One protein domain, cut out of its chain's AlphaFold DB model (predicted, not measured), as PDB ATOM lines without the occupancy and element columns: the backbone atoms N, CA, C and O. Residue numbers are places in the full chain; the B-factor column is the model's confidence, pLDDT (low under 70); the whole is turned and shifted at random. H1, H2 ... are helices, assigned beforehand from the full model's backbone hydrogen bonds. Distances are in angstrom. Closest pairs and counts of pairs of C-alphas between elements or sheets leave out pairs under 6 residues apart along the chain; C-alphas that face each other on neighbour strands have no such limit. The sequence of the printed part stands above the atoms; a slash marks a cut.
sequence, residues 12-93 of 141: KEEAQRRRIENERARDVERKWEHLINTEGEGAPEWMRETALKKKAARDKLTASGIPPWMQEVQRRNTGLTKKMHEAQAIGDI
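Overview. This is residues 12 to 93 of the 141 residues of an uncharacterized protein of Sparganum proliferum (UniProt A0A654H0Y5). Three helices make an open frame: H2 is the crosspiece, and the two longer helices, H1 and H3, are arms whose residues 12 to 31 and 72 to 92 stick out from it. The 82 printed residues hold H1, H2 and H3 in that order, with no named strand, class all helix. The whole is loose, radius of gyration of the C-alphas 16.7 A, spans 39 by 35 by 29 A.

Arrangement. H1, residues 12 to 37, touches H2, residues 45 to 63, with residues 32 to 37 alone, about perpendicular at 84 degrees; their closest C-alphas, Ile 36 and Ala 51, are 4.5 A apart. H2 and H3, residues 68 to 92, are close but not clearly touching, closest C-alphas Leu 61 and Gln 71, 7.4 A, at a steep tilt of 65 degrees, opposite ways. H1 and H3 are apart. Every O i to N i+4 pair is within hydrogen-bond range in H3, 19 of 22 in H1, 14 of 15 in H2.

Along the chain. H1 begins at C-alpha 12 (-67.531, 0.165, -25.135), measures 35.3 A and has a kink of 33 degrees near residue 26. H2 measures 26.6 A. H3, 36.5 A, ends at C-alpha 92 (-35.049, 18.233, -12.038).

Size, cuts and confidence. The farthest C-alphas, Gly 42 and Asp 92, are 45.2 A apart. The printed part has no cut and no long link; pLDDT is under 70 at residues 90 to 93.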
ATOM      1  N   LYS A  12     -67.607   0.862 -23.841       77.69
ATOM      2  CA  LYS A  12     -67.531   0.165 -25.135       77.69
ATOM      3  C   LYS A  12     -67.284   1.151 -26.270       77.69
ATOM      4  O   LYS A  12     -66.465   0.861 -27.138       77.69
ATOM      5  N   GLU A  13     -67.931   2.313 -26.232       80.31
ATOM      6  CA  GLU A  13     -67.705   3.384 -27.208       80.31
ATOM      7  C   GLU A  13     -66.295   3.965 -27.088       80.31
ATOM      8  O   GLU A  13     -65.595   4.080 -28.093       80.31
ATOM      9  N   GLU A  14     -65.832   4.241 -25.866       76.69
ATOM     10  CA  GLU A  14     -64.471   4.729 -25.618       76.69
ATOM     11  C   GLU A  14     -63.409   3.695 -26.043       76.69
ATOM     12  O   GLU A  14     -62.419   4.033 -26.696       76.69
ATOM     13  N   ALA A  15     -63.631   2.405 -25.762       81.44
ATOM     14  CA  ALA A  15     -62.746   1.329 -26.209       81.44
ATOM     15  C   ALA A  15     -62.722   1.191 -27.740       81.44
ATOM     16  O   ALA A  15     -61.654   0.995 -28.327       81.44
ATOM     17  N   GLN A  16     -63.874   1.317 -28.402       80.44
ATOM     18  CA  GLN A  16     -63.964   1.288 -29.859       80.44
ATOM     19  C   GLN A  16     -63.281   2.510 -30.486       80.44
ATOM     20  O   GLN A  16     -62.546   2.366 -31.462       80.44
ATOM     21  N   ARG A  17     -63.447   3.696 -29.894       81.50
ATOM     22  CA  ARG A  17     -62.774   4.925 -30.324       81.50
ATOM     23  C   ARG A  17     -61.255   4.800 -30.208       81.50
ATOM     24  O   ARG A  17     -60.556   5.013 -31.198       81.50
ATOM     25  N   ARG A  18     -60.752   4.341 -29.056       81.25
ATOM     26  CA  ARG A  18     -59.321   4.049 -28.856       81.25
ATOM     27  C   ARG A  18     -58.802   2.990 -29.816       81.25
ATOM     28  O   ARG A  18     -57.665   3.080 -30.269       81.25
ATOM     29  N   ARG A  19     -59.605   1.975 -30.142       79.75
ATOM     30  CA  ARG A  19     -59.226   0.949 -31.121       79.75
ATOM     31  C   ARG A  19     -59.033   1.549 -32.513       79.75
ATOM     32  O   ARG A  19     -58.004   1.289 -33.125       79.75
ATOM     33  N   ILE A  20     -59.972   2.375 -32.972       78.00
ATOM     34  CA  ILE A  20     -59.894   3.047 -34.278       78.00
ATOM     35  C   ILE A  20     -58.686   3.995 -34.330       78.00
ATOM     36  O   ILE A  20     -57.970   4.044 -35.329       78.00
ATOM     37  N   GLU A  21     -58.423   4.727 -33.250       77.38
ATOM     38  CA  GLU A  21     -57.271   5.626 -33.157       77.38
ATOM     39  C   GLU A  21     -55.937   4.862 -33.146       77.38
ATOM     40  O   GLU A  21     -55.022   5.197 -33.901       77.38
ATOM     41  N   ASN A  22     -55.859   3.759 -32.395       77.12
ATOM     42  CA  ASN A  22     -54.708   2.857 -32.409       77.12
ATOM     43  C   ASN A  22     -54.490   2.207 -33.783       77.12
ATOM     44  O   ASN A  22     -53.349   2.018 -34.199       77.12
ATOM     45  N   GLU A  23     -55.555   1.854 -34.505       74.88
ATOM     46  CA  GLU A  23     -55.454   1.295 -35.857       74.88
ATOM     47  C   GLU A  23     -54.852   2.307 -36.840       74.88
ATOM     48  O   GLU A  23     -53.947   1.937 -37.592       74.88
ATOM     49  N   ARG A  24     -55.260   3.582 -36.764       74.88
ATOM     50  CA  ARG A  24     -54.678   4.681 -37.558       74.88
ATOM     51  C   ARG A  24     -53.218   4.945 -37.194       74.88
ATOM     52  O   ARG A  24     -52.380   5.074 -38.082       74.88
ATOM     53  N   ALA A  25     -52.886   4.966 -35.904       70.50
ATOM     54  CA  ALA A  25     -51.505   5.140 -35.449       70.50
ATOM     55  C   ALA A  25     -50.578   4.021 -35.965       70.50
ATOM     56  O   ALA A  25     -49.416   4.259 -36.297       70.50
ATOM     57  N   ARG A  26     -51.108   2.801 -36.113       79.38
ATOM     58  CA  ARG A  26     -50.367   1.640 -36.625       79.38
ATOM     59  C   ARG A  26     -50.122   1.651 -38.130       79.38
ATOM     60  O   ARG A  26     -49.347   0.820 -38.590       79.38
ATOM     61  N   ASP A  27     -50.738   2.538 -38.912       82.19
ATOM     62  CA  ASP A  27     -50.505   2.573 -40.365       82.19
ATOM     63  C   ASP A  27     -49.063   2.965 -40.703       82.19
ATOM     64  O   ASP A  27     -48.458   2.390 -41.608       82.19
ATOM     65  N   VAL A  28     -48.491   3.914 -39.960       83.06
ATOM     66  CA  VAL A  28     -47.093   4.327 -40.138       83.06
ATOM     67  C   VAL A  28     -46.155   3.201 -39.715       83.06
ATOM     68  O   VAL A  28     -45.238   2.871 -40.460       83.06
ATOM     69  N   GLU A  29     -46.416   2.559 -38.575       83.56
ATOM     70  CA  GLU A  29     -45.623   1.420 -38.093       83.56
ATOM     71  C   GLU A  29     -45.676   0.244 -39.085       83.56
ATOM     72  O   GLU A  29     -44.632  -0.285 -39.457       83.56
ATOM     73  N   ARG A  30     -46.858  -0.074 -39.637       86.44
ATOM     74  CA  ARG A  30     -47.026  -1.097 -40.685       86.44
ATOM     75  C   ARG A  30     -46.281  -0.754 -41.974       86.44
ATOM     76  O   ARG A  30     -45.635  -1.625 -42.550       86.44
ATOM     77  N   LYS A  31     -46.345   0.501 -42.433       87.19
ATOM     78  CA  LYS A  31     -45.586   0.952 -43.614       87.19
ATOM     79  C   LYS A  31     -44.081   0.847 -43.380       87.19
ATOM     80  O   LYS A  31     -43.370   0.374 -44.260       87.19
ATOM     81  N   TRP A  32     -43.608   1.228 -42.195       88.75
ATOM     82  CA  TRP A  32     -42.206   1.071 -41.811       88.75
ATOM     83  C   TRP A  32     -41.776  -0.390 -41.771       88.75
ATOM     84  O   TRP A  32     -40.704  -0.719 -42.265       88.75
ATOM     85  N   GLU A  33     -42.603  -1.269 -41.222       87.69
ATOM     86  CA  GLU A  33     -42.310  -2.697 -41.167       87.69
ATOM     87  C   GLU A  33     -42.254  -3.322 -42.565       87.69
ATOM     88  O   GLU A  33     -41.343  -4.093 -42.869       87.69
ATOM     89  N   HIS A  34     -43.159  -2.919 -43.458       88.94
ATOM     90  CA  HIS A  34     -43.110  -3.312 -44.863       88.94
ATOM     91  C   HIS A  34     -41.824  -2.831 -45.553       88.94
ATOM     92  O   HIS A  34     -41.162  -3.622 -46.222       88.94
ATOM     93  N   LEU A  35     -41.421  -1.577 -45.328       89.56
ATOM     94  CA  LEU A  35     -40.155  -1.013 -45.812       89.56
ATOM     95  C   LEU A  35     -38.934  -1.797 -45.311       89.56
ATOM     96  O   LEU A  35     -38.016  -2.073 -46.074       89.56
ATOM     97  N   ILE A  36     -38.914  -2.170 -44.031       89.31
ATOM     98  CA  ILE A  36     -37.815  -2.940 -43.430       89.31
ATOM     99  C   ILE A  36     -37.736  -4.335 -44.053       89.31
ATOM    100  O   ILE A  36     -36.649  -4.800 -44.385       89.31
ATOM    101  N   ASN A  37     -38.878  -4.998 -44.248       88.50
ATOM    102  CA  ASN A  37     -38.914  -6.335 -44.838       88.50
ATOM    103  C   ASN A  37     -38.482  -6.332 -46.316       88.50
ATOM    104  O   ASN A  37     -37.792  -7.258 -46.740       88.50
ATOM    105  N   THR A  38     -38.825  -5.276 -47.059       90.38
ATOM    106  CA  THR A  38     -38.483  -5.072 -48.482       90.38
ATOM    107  C   THR A  38     -37.133  -4.384 -48.704       90.38
ATOM    108  O   THR A  38     -36.825  -3.996 -49.824       90.38
ATOM    109  N   GLU A  39     -36.320  -4.194 -47.658       85.56
ATOM    110  CA  GLU A  39     -35.010  -3.518 -47.756       85.56
ATOM    111  C   GLU A  39     -35.083  -2.083 -48.315       85.56
ATOM    112  O   GLU A  39     -34.092  -1.529 -48.788       85.56
ATOM    113  N   GLY A  40     -36.259  -1.458 -48.225       83.69
ATOM    114  CA  GLY A  40     -36.541  -0.126 -48.746       83.69
ATOM    115  C   GLY A  40     -36.704  -0.058 -50.265       83.69
ATOM    116  O   GLY A  40     -36.411   0.982 -50.858       83.69
ATOM    117  N   GLU A  41     -37.169  -1.132 -50.904       86.00
ATOM    118  CA  GLU A  41     -37.544  -1.123 -52.320       86.00
ATOM    119  C   GLU A  41     -38.601  -0.038 -52.613       86.00
ATOM    120  O   GLU A  41     -39.619   0.075 -51.930       86.00
ATOM    121  N   GLY A  42     -38.331   0.819 -53.605       83.31
ATOM    122  CA  GLY A  42     -39.204   1.943 -53.971       83.31
ATOM    123  C   GLY A  42     -39.182   3.140 -53.009       83.31
ATOM    124  O   GLY A  42     -39.898   4.114 -53.241       83.31
ATOM    125  N   ALA A  43     -38.364   3.105 -51.952       88.38
ATOM    126  CA  ALA A  43     -38.222   4.205 -51.006       88.38
ATOM    127  C   ALA A  43     -37.034   5.131 -51.346       88.38
ATOM    128  O   ALA A  43     -36.040   4.686 -51.923       88.38
ATOM    129  N   PRO A  44     -37.087   6.416 -50.947       91.44
ATOM    130  CA  PRO A  44     -35.949   7.327 -51.005       91.44
ATOM    131  C   PRO A  44     -34.725   6.784 -50.258       91.44
ATOM    132  O   PRO A  44     -34.857   6.108 -49.236       91.44
ATOM    133  N   GLU A  45     -33.533   7.162 -50.722       85.19
ATOM    134  CA  GLU A  45     -32.247   6.649 -50.228       85.19
ATOM    135  C   GLU A  45     -32.082   6.773 -48.701       85.19
ATOM    136  O   GLU A  45     -31.717   5.803 -48.038       85.19
ATOM    137  N   TRP A  46     -32.476   7.914 -48.124       85.62
ATOM    138  CA  TRP A  46     -32.419   8.157 -46.676       85.62
ATOM    139  C   TRP A  46     -33.309   7.199 -45.858       85.62
ATOM    140  O   TRP A  46     -32.984   6.838 -44.722       85.62
ATOM    141  N   MET A  47     -34.428   6.737 -46.428       88.50
ATOM    142  CA  MET A  47     -35.270   5.709 -45.806       88.50
ATOM    143  C   MET A  47     -34.723   4.305 -46.044       88.50
ATOM    144  O   MET A  47     -34.821   3.468 -45.147       88.50
ATOM    145  N   ARG A  48     -34.119   4.051 -47.209       89.94
ATOM    146  CA  ARG A  48     -33.537   2.751 -47.559       89.94
ATOM    147  C   ARG A  48     -32.411   2.358 -46.609       89.94
ATOM    148  O   ARG A  48     -32.419   1.255 -46.071       89.94
ATOM    149  N   GLU A  49     -31.489   3.279 -46.337       86.81
ATOM    150  CA  GLU A  49     -30.396   3.048 -45.386       86.81
ATOM    151  C   GLU A  49     -30.931   2.731 -43.980       86.81
ATOM    152  O   GLU A  49     -30.498   1.781 -43.323       86.81
ATOM    153  N   THR A  50     -31.953   3.474 -43.544       87.94
ATOM    154  CA  THR A  50     -32.606   3.255 -42.248       87.94
ATOM    155  C   THR A  50     -33.299   1.889 -42.184       87.94
ATOM    156  O   THR A  50     -33.195   1.189 -41.171       87.94
ATOM    157  N   ALA A  51     -33.990   1.490 -43.254       87.69
ATOM    158  CA  ALA A  51     -34.660   0.198 -43.363       87.69
ATOM    159  C   ALA A  51     -33.657  -0.964 -43.308       87.69
ATOM    160  O   ALA A  51     -33.836  -1.882 -42.505       87.69
ATOM    161  N   LEU A  52     -32.560  -0.878 -44.068       87.00
ATOM    162  CA  LEU A  52     -31.466  -1.855 -44.060       87.00
ATOM    163  C   LEU A  52     -30.819  -1.976 -42.677       87.00
ATOM    164  O   LEU A  52     -30.646  -3.081 -42.162       87.00
ATOM    165  N   LYS A  53     -30.524  -0.844 -42.027       88.00
ATOM    166  CA  LYS A  53     -29.957  -0.823 -40.672       88.00
ATOM    167  C   LYS A  53     -30.878  -1.503 -39.660       88.00
ATOM    168  O   LYS A  53     -30.410  -2.276 -38.822       88.00
ATOM    169  N   LYS A  54     -32.187  -1.240 -39.736       87.44
ATOM    170  CA  LYS A  54     -33.182  -1.876 -38.862       87.44
ATOM    171  C   LYS A  54     -33.330  -3.371 -39.140       87.44
ATOM    172  O   LYS A  54     -33.393  -4.138 -38.180       87.44
ATOM    173  N   LYS A  55     -33.330  -3.790 -40.411       87.06
ATOM    174  CA  LYS A  55     -33.364  -5.210 -40.794       87.06
ATOM    175  C   LYS A  55     -32.156  -5.949 -40.222       87.06
ATOM    176  O   LYS A  55     -32.328  -6.900 -39.471       87.06
ATOM    177  N   ALA A  56     -30.952  -5.415 -40.431       86.38
ATOM    178  CA  ALA A  56     -29.722  -5.993 -39.899       86.38
ATOM    179  C   ALA A  56     -29.713  -6.081 -38.361       86.38
ATOM    180  O   ALA A  56     -29.219  -7.055 -37.800       86.38
ATOM    181  N   ALA A  57     -30.261  -5.088 -37.653       84.69
ATOM    182  CA  ALA A  57     -30.390  -5.144 -36.196       84.69
ATOM    183  C   ALA A  57     -31.360  -6.248 -35.735       84.69
ATOM    184  O   ALA A  57     -31.054  -6.975 -34.791       84.69
ATOM    185  N   ARG A  58     -32.499  -6.414 -36.421       80.88
ATOM    186  CA  ARG A  58     -33.456  -7.499 -36.144       80.88
ATOM    187  C   ARG A  58     -32.853  -8.872 -36.426       80.88
ATOM    188  O   ARG A  58     -33.037  -9.803 -35.643       80.88
ATOM    189  N   ASP A  59     -32.110  -8.993 -37.518       83.00
ATOM    190  CA  ASP A  59     -31.477 -10.249 -37.906       83.00
ATOM    191  C   ASP A  59     -30.397 -10.649 -36.891       83.00
ATOM    192  O   ASP A  59     -30.311 -11.817 -36.531       83.00
ATOM    193  N   LYS A  60     -29.661  -9.685 -36.316       83.06
ATOM    194  CA  LYS A  60     -28.731  -9.933 -35.196       83.06
ATOM    195  C   LYS A  60     -29.435 -10.461 -33.945       83.06
ATOM    196  O   LYS A  60     -28.950 -11.408 -33.337       83.06
ATOM    197  N   LEU A  61     -30.578  -9.880 -33.570       76.00
ATOM    198  CA  LEU A  61     -31.356 -10.341 -32.410       76.00
ATOM    199  C   LEU A  61     -31.913 -11.751 -32.636       76.00
ATOM    200  O   LEU A  61     -31.860 -12.605 -31.752       76.00
ATOM    201  N   THR A  62     -32.376 -12.028 -33.851       76.19
ATOM    202  CA  THR A  62     -32.813 -13.371 -34.242       76.19
ATOM    203  C   THR A  62     -31.643 -14.362 -34.234       76.19
ATOM    204  O   THR A  62     -31.783 -15.466 -33.718       76.19
ATOM    205  N   ALA A  63     -30.466 -13.956 -34.722       76.25
ATOM    206  CA  ALA A  63     -29.253 -14.776 -34.722       76.25
ATOM    207  C   ALA A  63     -28.722 -15.063 -33.307       76.25
ATOM    208  O   ALA A  63     -28.179 -16.136 -33.072       76.25
ATOM    209  N   SER A  64     -28.934 -14.156 -32.346       78.25
ATOM    210  CA  SER A  64     -28.635 -14.397 -30.924       78.25
ATOM    211  C   SER A  64     -29.581 -15.396 -30.236       78.25
ATOM    212  O   SER A  64     -29.471 -15.610 -29.033       78.25
ATOM    213  N   GLY A  65     -30.525 -15.999 -30.969       84.38
ATOM    214  CA  GLY A  65     -31.472 -16.976 -30.425       84.38
ATOM    215  C   GLY A  65     -32.574 -16.360 -29.559       84.38
ATOM    216  O   GLY A  65     -33.294 -17.087 -28.877       84.38
ATOM    217  N   ILE A  66     -32.736 -15.032 -29.577       82.62
ATOM    218  CA  ILE A  66     -33.757 -14.332 -28.792       82.62
ATOM    219  C   ILE A  66     -35.112 -14.485 -29.499       82.62
ATOM    220  O   ILE A  66     -35.272 -13.970 -30.612       82.62
ATOM    221  N   PRO A  67     -36.118 -15.127 -28.879       85.88
ATOM    222  CA  PRO A  67     -37.436 -15.270 -29.482       85.88
ATOM    223  C   PRO A  67     -38.133 -13.916 -29.734       85.88
ATOM    224  O   PRO A  67     -37.973 -12.981 -28.943       85.88
ATOM    225  N   PRO A  68     -38.988 -13.808 -30.774       81.25
ATOM    226  CA  PRO A  68     -39.626 -12.545 -31.169       81.25
ATOM    227  C   PRO A  68     -40.440 -11.859 -30.063       81.25
ATOM    228  O   PRO A  68     -40.443 -10.634 -29.959       81.25
ATOM    229  N   TRP A  69     -41.108 -12.631 -29.198       83.12
ATOM    230  CA  TRP A  69     -41.877 -12.072 -28.082       83.12
ATOM    231  C   TRP A  69     -40.974 -11.371 -27.058       83.12
ATOM    232  O   TRP A  69     -41.360 -10.342 -26.509       83.12
ATOM    233  N   MET A  70     -39.759 -11.883 -26.835       88.56
ATOM    234  CA  MET A  70     -38.798 -11.300 -25.897       88.56
ATOM    235  C   MET A  70     -38.143 -10.049 -26.484       88.56
ATOM    236  O   MET A  70     -37.943  -9.077 -25.760       88.56
ATOM    237  N   GLN A  71     -37.902 -10.027 -27.800       84.69
ATOM    238  CA  GLN A  71     -37.488  -8.808 -28.508       84.69
ATOM    239  C   GLN A  71     -38.535  -7.694 -28.330       84.69
ATOM    240  O   GLN A  71     -38.196  -6.550 -28.030       84.69
ATOM    241  N   GLU A  72     -39.822  -8.036 -28.442       84.88
ATOM    242  CA  GLU A  72     -40.918  -7.082 -28.247       84.88
ATOM    243  C   GLU A  72     -41.033  -6.601 -26.791       84.88
ATOM    244  O   GLU A  72     -41.268  -5.415 -26.546       84.88
ATOM    245  N   VAL A  73     -40.824  -7.486 -25.812       85.50
ATOM    246  CA  VAL A  73     -40.772  -7.111 -24.389       85.50
ATOM    247  C   VAL A  73     -39.612  -6.152 -24.124       85.50
ATOM    248  O   VAL A  73     -39.824  -5.096 -23.529       85.50
ATOM    249  N   GLN A  74     -38.409  -6.451 -24.622       85.50
ATOM    250  CA  GLN A  74     -37.249  -5.564 -24.486       85.50
ATOM    251  C   GLN A  74     -37.511  -4.193 -25.109       85.50
ATOM    252  O   GLN A  74     -37.217  -3.179 -24.475       85.50
ATOM    253  N   ARG A  75     -38.124  -4.148 -26.300       84.25
ATOM    254  CA  ARG A  75     -38.507  -2.906 -26.991       84.25
ATOM    255  C   ARG A  75     -39.473  -2.058 -26.163       84.25
ATOM    256  O   ARG A  75     -39.302  -0.843 -26.055       84.25
ATOM    257  N   ARG A  76     -40.494  -2.680 -25.570       84.25
ATOM    258  CA  ARG A  76     -41.460  -1.974 -24.711       84.25
ATOM    259  C   ARG A  76     -40.820  -1.489 -23.416       84.25
ATOM    260  O   ARG A  76     -41.059  -0.346 -23.028       84.25
ATOM    261  N   ASN A  77     -39.964  -2.304 -22.805       86.00
ATOM    262  CA  ASN A  77     -39.251  -1.944 -21.584       86.00
ATOM    263  C   ASN A  77     -38.283  -0.780 -21.815       86.00
ATOM    264  O   ASN A  77     -38.296   0.160 -21.030       86.00
ATOM    265  N   THR A  78     -37.535  -0.752 -22.926       84.06
ATOM    266  CA  THR A  78     -36.680   0.408 -23.262       84.06
ATOM    267  C   THR A  78     -37.495   1.690 -23.417       84.06
ATOM    268  O   THR A  78     -37.076   2.752 -22.956       84.06
ATOM    269  N   GLY A  79     -38.679   1.607 -24.033       82.00
ATOM    270  CA  GLY A  79     -39.600   2.738 -24.133       82.00
ATOM    271  C   GLY A  79     -40.098   3.228 -22.772       82.00
ATOM    272  O   GLY A  79     -40.195   4.436 -22.559       82.00
ATOM    273  N   LEU A  80     -40.378   2.312 -21.842       84.00
ATOM    274  CA  LEU A  80     -40.767   2.648 -20.474       84.00
ATOM    275  C   LEU A  80     -39.611   3.302 -19.708       84.00
ATOM    276  O   LEU A  80     -39.803   4.379 -19.154       84.00
ATOM    277  N   THR A  81     -38.409   2.723 -19.749       80.88
ATOM    278  CA  THR A  81     -37.209   3.291 -19.116       80.88
ATOM    279  C   THR A  81     -36.916   4.696 -19.634       80.88
ATOM    280  O   THR A  81     -36.651   5.598 -18.843       80.88
ATOM    281  N   LYS A  82     -37.039   4.923 -20.949       84.81
ATOM    282  CA  LYS A  82     -36.869   6.259 -21.536       84.81
ATOM    283  C   LYS A  82     -37.890   7.257 -20.984       84.81
ATOM    284  O   LYS A  82     -37.511   8.364 -20.629       84.81
ATOM    285  N   LYS A  83     -39.162   6.862 -20.877       84.88
ATOM    286  CA  LYS A  83     -40.217   7.714 -20.305       84.88
ATOM    287  C   LYS A  83     -40.004   7.989 -18.818       84.88
ATOM    288  O   LYS A  83     -40.276   9.095 -18.375       84.88
ATOM    289  N   MET A  84     -39.514   7.010 -18.059       83.69
ATOM    290  CA  MET A  84     -39.167   7.200 -16.648       83.69
ATOM    291  C   MET A  84     -38.029   8.208 -16.492       83.69
ATOM    292  O   MET A  84     -38.142   9.126 -15.689       83.69
ATOM    293  N   HIS A  85     -36.977   8.085 -17.303       82.19
ATOM    294  CA  HIS A  85     -35.871   9.041 -17.308       82.19
ATOM    295  C   HIS A  85     -36.323  10.439 -17.758       82.19
ATOM    296  O   HIS A  85     -35.884  11.439 -17.206       82.19
ATOM    297  N   GLU A  86     -37.198  10.539 -18.759       81.81
ATOM    298  CA  GLU A  86     -37.764  11.820 -19.195       81.81
ATOM    299  C   GLU A  86     -38.614  12.465 -18.091       81.81
ATOM    300  O   GLU A  86     -38.466  13.651 -17.819       81.81
ATOM    301  N   ALA A  87     -39.445  11.685 -17.397       78.12
ATOM    302  CA  ALA A  87     -40.237  12.170 -16.270       78.12
ATOM    303  C   ALA A  87     -39.364  12.636 -15.090       78.12
ATOM    304  O   ALA A  87     -39.679  13.653 -14.478       78.12
ATOM    305  N   GLN A  88     -38.264  11.930 -14.802       75.06
ATOM    306  CA  GLN A  88     -37.275  12.349 -13.799       75.06
ATOM    307  C   GLN A  88     -36.574  13.643 -14.219       75.06
ATOM    308  O   GLN A  88     -36.571  14.604 -13.460       75.06
ATOM    309  N   ALA A  89     -36.100  13.719 -15.465       71.06
ATOM    310  CA  ALA A  89     -35.470  14.922 -15.996       71.06
ATOM    311  C   ALA A  89     -36.404  16.142 -15.931       71.06
ATOM    312  O   ALA A  89     -35.949  17.232 -15.628       71.06
ATOM    313  N   ILE A  90     -37.714  15.978 -16.150       62.06
ATOM    314  CA  ILE A  90     -38.693  17.069 -16.009       62.06
ATOM    315  C   ILE A  90     -38.859  17.525 -14.548       62.06
ATOM    316  O   ILE A  90     -39.151  18.698 -14.317       62.06
ATOM    317  N   GLY A  91     -38.675  16.627 -13.577       60.78
ATOM    318  CA  GLY A  91     -38.684  16.954 -12.147       60.78
ATOM    319  C   GLY A  91     -37.463  17.760 -11.694       60.78
ATOM    320  O   GLY A  91     -37.590  18.581 -10.790       60.78
ATOM    321  N   ASP A  92     -36.323  17.577 -12.365       60.16
ATOM    322  CA  ASP A  92     -35.049  18.233 -12.038       60.16
ATOM    323  C   ASP A  92     -34.822  19.558 -12.799       60.16
ATOM    324  O   ASP A  92     -33.877  20.295 -12.507       60.16
ATOM    325  N   ILE A  93     -35.678  19.894 -13.773       59.69
ATOM    326  CA  ILE A  93     -35.613  21.175 -14.491       59.69
ATOM    327  C   ILE A  93     -36.092  22.298 -13.566       59.69
ATOM    328  O   ILE A  93     -37.216  22.278 -13.058       59.69
TER     329      ILE A  93